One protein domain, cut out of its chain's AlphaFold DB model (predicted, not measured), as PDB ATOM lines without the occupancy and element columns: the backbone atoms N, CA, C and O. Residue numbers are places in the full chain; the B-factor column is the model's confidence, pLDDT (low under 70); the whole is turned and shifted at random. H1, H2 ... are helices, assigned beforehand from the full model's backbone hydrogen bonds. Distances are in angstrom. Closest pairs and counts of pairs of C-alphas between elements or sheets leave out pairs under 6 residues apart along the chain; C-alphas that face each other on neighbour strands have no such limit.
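AT A GLANCE: This is residues 12 to 60 of the 81 residues of an uncharacterized protein of Roseimicrobium sp. ORNL1 (UniProt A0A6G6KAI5). The longest helix, H2, meets H1 at a nearly square corner at its beginning, and its other end leads through an open link to H3, which sticks out free. The three helices are strung out with no shared core, and the free arm of residues 36 to 60 makes much of the length. The printed part has 49 residues, in order H1, H2, H3, with no named strand, and is all helix. It is extended, with a radius of gyration of the C-alphas of 16.7 A and spans of 49 by 19 by 13 A.

IN THESE COORDINATES: H2, residues 28 to 41, is 19.6 A long from C-alpha 28 at (89.246, 150.954, 65.526). H1, residues 12 to 24, is 18.7 A long from C-alpha 12 at (101.282, 142.309, 63.258). H3, residues 48 to 58, is 15.0 A long and ends at C-alpha 58 at (79.529, 176.881, 36.415).

HOW THE PARTS SIT: Residues 28 to 32 of H2 touch residues 17 to 21 of H1, the closest C-alphas being those of Val 21 and Val 28, 5.9 A apart. Their lines are about perpendicular, at 84 degrees. H3 is apart from H1 and H2. In H1, H2 and H3 every O i to N i+4 pair is within hydrogen-bond range.

THE WHOLE: The C-alphas farthest apart, of Ala 12 and His 60, are 51.6 A apart. The printed part has no cut; the link from H1 to H2 is tight, that from H2 to H3 short. pLDDT is under 70 at residues 42 to 54, 56 and 58 to 60.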
ATOM      1  N   ALA A  12     100.402 141.146  63.327       92.44
ATOM      2  CA  ALA A  12     101.282 142.309  63.258       92.44
ATOM      3  C   ALA A  12     100.561 143.547  62.699       92.44
ATOM      4  O   ALA A  12     100.803 144.672  63.143       92.44
ATOM      5  N   LEU A  13      99.643 143.348  61.750       90.31
ATOM      6  CA  LEU A  13      98.841 144.415  61.158       90.31
ATOM      7  C   LEU A  13      97.783 144.925  62.140       90.31
ATOM      8  O   LEU A  13      97.552 146.131  62.202       90.31
ATOM      9  N   ILE A  14      97.206 144.035  62.953       91.00
ATOM     10  CA  ILE A  14      96.291 144.412  64.040       91.00
ATOM     11  C   ILE A  14      97.005 145.331  65.038       91.00
ATOM     12  O   ILE A  14      96.494 146.409  65.326       91.00
ATOM     13  N   ARG A  15      98.219 144.976  65.484       92.81
ATOM     14  CA  ARG A  15      98.987 145.811  66.430       92.81
ATOM     15  C   ARG A  15      99.284 147.202  65.874       92.81
ATOM     16  O   ARG A  15      99.074 148.195  66.558       92.81
ATOM     17  N   ARG A  16      99.693 147.294  64.604       92.06
ATOM     18  CA  ARG A  16      99.914 148.591  63.937       92.06
ATOM     19  C   ARG A  16      98.636 149.421  63.828       92.06
ATOM     20  O   ARG A  16      98.689 150.646  63.904       92.06
ATOM     21  N   LEU A  17      97.493 148.770  63.614       90.00
ATOM     22  CA  LEU A  17      96.199 149.447  63.580       90.00
ATOM     23  C   LEU A  17      95.848 150.001  64.967       90.00
ATOM     24  O   LEU A  17      95.450 151.155  65.070       90.00
ATOM     25  N   GLU A  18      96.041 149.214  66.025       90.25
ATOM     26  CA  GLU A  18      95.808 149.636  67.411       90.25
ATOM     27  C   GLU A  18      96.708 150.807  67.820       90.25
ATOM     28  O   GLU A  18      96.224 151.783  68.390       90.25
ATOM     29  N   GLU A  19      97.993 150.768  67.465       93.75
ATOM     30  CA  GLU A  19      98.924 151.878  67.697       93.75
ATOM     31  C   GLU A  19      98.428 153.173  67.036       93.75
ATOM     32  O   GLU A  19      98.390 154.225  67.674       93.75
ATOM     33  N   ARG A  20      97.964 153.101  65.781       92.44
ATOM     34  CA  ARG A  20      97.384 154.261  65.078       92.44
ATOM     35  C   ARG A  20      96.117 154.778  65.747       92.44
ATOM     36  O   ARG A  20      95.927 155.985  65.853       92.44
ATOM     37  N   VAL A  21      95.265 153.872  66.210       93.31
ATOM     38  CA  VAL A  21      94.022 154.205  66.912       93.31
ATOM     39  C   VAL A  21      94.313 154.977  68.200       93.31
ATOM     40  O   VAL A  21      93.670 155.996  68.447       93.31
ATOM     41  N   VAL A  22      95.319 154.552  68.975       92.81
ATOM     42  CA  VAL A  22      95.769 155.258  70.187       92.81
ATOM     43  C   VAL A  22      96.280 156.658  69.853       92.81
ATOM     44  O   VAL A  22      95.913 157.617  70.526       92.81
ATOM     45  N   VAL A  23      97.082 156.794  68.794       92.69
ATOM     46  CA  VAL A  23      97.634 158.090  68.366       92.69
ATOM     47  C   VAL A  23      96.537 159.051  67.898       92.69
ATOM     48  O   VAL A  23      96.599 160.242  68.191       92.69
ATOM     49  N   HIS A  24      95.525 158.557  67.186       90.44
ATOM     50  CA  HIS A  24      94.448 159.389  66.639       90.44
ATOM     51  C   HIS A  24      93.268 159.596  67.599       90.44
ATOM     52  O   HIS A  24      92.419 160.445  67.326       90.44
ATOM     53  N   GLY A  25      93.187 158.839  68.698       92.81
ATOM     54  CA  GLY A  25      92.118 158.956  69.693       92.81
ATOM     55  C   GLY A  25      90.722 158.622  69.151       92.81
ATOM     56  O   GLY A  25      89.733 159.199  69.598       92.81
ATOM     57  N   VAL A  26      90.632 157.728  68.165       92.06
ATOM     58  CA  VAL A  26      89.368 157.316  67.527       92.06
ATOM     59  C   VAL A  26      89.038 155.857  67.836       92.06
ATOM     60  O   VAL A  26      89.772 155.189  68.551       92.06
ATOM     61  N   SER A  27      87.917 155.338  67.333       89.56
ATOM     62  CA  SER A  27      87.645 153.899  67.405       89.56
ATOM     63  C   SER A  27      88.404 153.138  66.312       89.56
ATOM     64  O   SER A  27      88.769 153.692  65.275       89.56
ATOM     65  N   VAL A  28      88.602 151.835  66.516       87.56
ATOM     66  CA  VAL A  28      89.246 150.954  65.526       87.56
ATOM     67  C   VAL A  28      88.497 150.957  64.190       87.56
ATOM     68  O   VAL A  28      89.112 150.995  63.125       87.56
ATOM     69  N   GLU A  29      87.165 150.952  64.240       87.69
ATOM     70  CA  GLU A  29      86.330 150.967  63.037       87.69
ATOM     71  C   GLU A  29      86.404 152.317  62.309       87.69
ATOM     72  O   GLU A  29      86.441 152.362  61.081       87.69
ATOM     73  N   GLU A  30      86.503 153.417  63.057       88.88
ATOM     74  CA  GLU A  30      86.697 154.756  62.506       88.88
ATOM     75  C   GLU A  30      88.047 154.887  61.787       88.88
ATOM     76  O   GLU A  30      88.095 155.363  60.653       88.88
ATOM     77  N   GLU A  31      89.140 154.416  62.395       91.12
ATOM     78  CA  GLU A  31      90.462 154.434  61.757       91.12
ATOM     79  C   GLU A  31      90.491 153.541  60.510       91.12
ATOM     80  O   GLU A  31      90.990 153.949  59.460       91.12
ATOM     81  N   ARG A  32      89.881 152.349  60.574       89.38
ATOM     82  CA  ARG A  32      89.712 151.474  59.406       89.38
ATOM     83  C   ARG A  32      88.966 152.193  58.284       89.38
ATOM     84  O   ARG A  32      89.393 152.133  57.130       89.38
ATOM     85  N   ARG A  33      87.869 152.879  58.610       89.38
ATOM     86  CA  ARG A  33      87.082 153.644  57.638       89.38
ATOM     87  C   ARG A  33      87.909 154.763  57.013       89.38
ATOM     88  O   ARG A  33      87.844 154.931  55.799       89.38
ATOM     89  N   ARG A  34      88.707 155.489  57.799       89.81
ATOM     90  CA  ARG A  34      89.610 156.537  57.296       89.81
ATOM     91  C   ARG A  34      90.665 155.982  56.348       89.81
ATOM     92  O   ARG A  34      90.876 156.569  55.297       89.81
ATOM     93  N   ILE A  35      91.280 154.846  56.682       89.62
ATOM     94  CA  ILE A  35      92.271 154.185  55.817       89.62
ATOM     95  C   ILE A  35      91.629 153.748  54.494       89.62
ATOM     96  O   ILE A  35      92.179 154.001  53.425       89.62
ATOM     97  N   LEU A  36      90.454 153.119  54.550       87.81
ATOM     98  CA  LEU A  36      89.729 152.714  53.343       87.81
ATOM     99  C   LEU A  36      89.357 153.925  52.485       87.81
ATOM    100  O   LEU A  36      89.591 153.910  51.281       87.81
ATOM    101  N   GLN A  37      88.846 154.993  53.101       86.88
ATOM    102  CA  GLN A  37      88.534 156.237  52.401       86.88
ATOM    103  C   GLN A  37      89.779 156.871  51.789       86.88
ATOM    104  O   GLN A  37      89.733 157.251  50.629       86.88
ATOM    105  N   SER A  38      90.900 156.950  52.509       86.44
ATOM    106  CA  SER A  38      92.110 157.582  51.979       86.44
ATOM    107  C   SER A  38      92.666 156.837  50.769       86.44
ATOM    108  O   SER A  38      93.162 157.464  49.841       86.44
ATOM    109  N   VAL A  39      92.582 155.504  50.762       87.56
ATOM    110  CA  VAL A  39      93.076 154.685  49.648       87.56
ATOM    111  C   VAL A  39      92.121 154.746  48.456       87.56
ATOM    112  O   VAL A  39      92.568 154.953  47.332       87.56
ATOM    113  N   LEU A  40      90.815 154.598  48.694       83.06
ATOM    114  CA  LEU A  40      89.820 154.533  47.623       83.06
ATOM    115  C   LEU A  40      89.507 155.910  47.029       83.06
ATOM    116  O   LEU A  40      89.470 156.029  45.809       83.06
ATOM    117  N   ALA A  41      89.393 156.959  47.850       72.62
ATOM    118  CA  ALA A  41      89.154 158.325  47.375       72.62
ATOM    119  C   ALA A  41      90.347 158.889  46.585       72.62
ATOM    120  O   ALA A  41      90.155 159.696  45.685       72.62
ATOM    121  N   SER A  42      91.572 158.431  46.870       59.62
ATOM    122  CA  SER A  42      92.743 158.773  46.047       59.62
ATOM    123  C   SER A  42      92.745 158.059  44.690       59.62
ATOM    124  O   SER A  42      93.452 158.488  43.785       59.62
ATOM    125  N   SER A  43      91.975 156.973  44.542       53.28
ATOM    126  CA  SER A  43      91.793 156.266  43.266       53.28
ATOM    127  C   SER A  43      90.553 156.740  42.499       53.28
ATOM    128  O   SER A  43      90.517 156.652  41.279       53.28
ATOM    129  N   GLU A  44      89.569 157.312  43.204       54.06
ATOM    130  CA  GLU A  44      88.354 157.915  42.642       54.06
ATOM    131  C   GLU A  44      88.565 159.355  42.150       54.06
ATOM    132  O   GLU A  44      87.602 160.091  41.942       54.06
ATOM    133  N   SER A  45      89.797 159.747  41.814       50.41
ATOM    134  CA  SER A  45      90.020 160.869  40.892       50.41
ATOM    135  C   SER A  45      89.566 160.540  39.456       50.41
ATOM    136  O   SER A  45      90.093 161.090  38.489       50.41
ATOM    137  N   ASP A  46      88.551 159.686  39.296       52.09
ATOM    138  CA  ASP A  46      87.735 159.539  38.095       52.09
ATOM    139  C   ASP A  46      86.759 160.726  38.013       52.09
ATOM    140  O   ASP A  46      85.536 160.608  38.074       52.09
ATOM    141  N   THR A  47      87.361 161.912  37.927       55.66
ATOM    142  CA  THR A  47      87.183 162.989  36.938       55.66
ATOM    143  C   THR A  47      85.779 163.273  36.389       55.66
ATOM    144  O   THR A  47      85.444 164.429  36.190       55.66
ATOM    145  N   ARG A  48      84.904 162.298  36.137       53.94
ATOM    146  CA  ARG A  48      83.624 162.504  35.439       53.94
ATOM    147  C   ARG A  48      82.547 163.129  36.323       53.94
ATOM    148  O   ARG A  48      81.846 164.022  35.858       53.94
ATOM    149  N   TYR A  49      82.411 162.691  37.577       57.69
ATOM    150  CA  TYR A  49      81.411 163.265  38.488       57.69
ATOM    151  C   TYR A  49      81.809 164.653  38.984       57.69
ATOM    152  O   TYR A  49      80.935 165.504  39.136       57.69
ATOM    153  N   ASP A  50      83.103 164.902  39.172       63.34
ATOM    154  CA  ASP A  50      83.598 166.226  39.540       63.34
ATOM    155  C   ASP A  50      83.554 167.195  38.358       63.34
ATOM    156  O   ASP A  50      83.083 168.311  38.543       63.34
ATOM    157  N   ILE A  51      83.888 166.767  37.130       64.94
ATOM    158  CA  ILE A  51      83.674 167.595  35.930       64.94
ATOM    159  C   ILE A  51      82.187 167.913  35.757       64.94
ATOM    160  O   ILE A  51      81.847 169.064  35.528       64.94
ATOM    161  N   LEU A  52      81.282 166.934  35.879       68.19
ATOM    162  CA  LEU A  52      79.843 167.196  35.747       68.19
ATOM    163  C   LEU A  52      79.325 168.132  36.842       68.19
ATOM    164  O   LEU A  52      78.563 169.044  36.538       68.19
ATOM    165  N   LYS A  53      79.748 167.948  38.099       69.19
ATOM    166  CA  LYS A  53      79.421 168.887  39.181       69.19
ATOM    167  C   LYS A  53      79.960 170.280  38.881       69.19
ATOM    168  O   LYS A  53      79.229 171.241  39.068       69.19
ATOM    169  N   GLN A  54      81.192 170.388  38.399       65.50
ATOM    170  CA  GLN A  54      81.822 171.666  38.089       65.50
ATOM    171  C   GLN A  54      81.130 172.360  36.914       65.50
ATOM    172  O   GLN A  54      80.758 173.514  37.044       65.50
ATOM    173  N   VAL A  55      80.806 171.633  35.842       72.38
ATOM    174  CA  VAL A  55      80.010 172.139  34.711       72.38
ATOM    175  C   VAL A  55      78.621 172.596  35.161       72.38
ATOM    176  O   VAL A  55      78.154 173.632  34.708       72.38
ATOM    177  N   LEU A  56      77.949 171.860  36.052       69.69
ATOM    178  CA  LEU A  56      76.621 172.239  36.554       69.69
ATOM    179  C   LEU A  56      76.664 173.434  37.517       69.69
ATOM    180  O   LEU A  56      75.737 174.242  37.522       69.69
ATOM    181  N   VAL A  57      77.725 173.555  38.320       70.12
ATOM    182  CA  VAL A  57      77.966 174.711  39.197       70.12
ATOM    183  C   VAL A  57      78.335 175.946  38.372       70.12
ATOM    184  O   VAL A  57      77.796 177.017  38.626       70.12
ATOM    185  N   ASP A  58      79.171 175.801  37.343       66.31
ATOM    186  CA  ASP A  58      79.529 176.881  36.415       66.31
ATOM    187  C   ASP A  58      78.336 177.287  35.530       66.31
ATOM    188  O   ASP A  58      78.185 178.454  35.170       66.31
ATOM    189  N   ALA A  59      77.434 176.347  35.227       64.94
ATOM    190  CA  ALA A  59      76.173 176.608  34.534       64.94
ATOM    191  C   ALA A  59      75.121 177.309  35.413       64.94
ATOM    192  O   ALA A  59      74.042 177.642  34.908       64.94
ATOM    193  N   HIS A  60      75.401 177.564  36.700       55.28
ATOM    194  CA  HIS A  60      74.515 178.271  37.630       55.28
ATOM    195  C   HIS A  60      74.462 179.778  37.306       55.28
ATOM    196  O   HIS A  60      74.948 180.641  38.031       55.28
TER     197      HIS A  60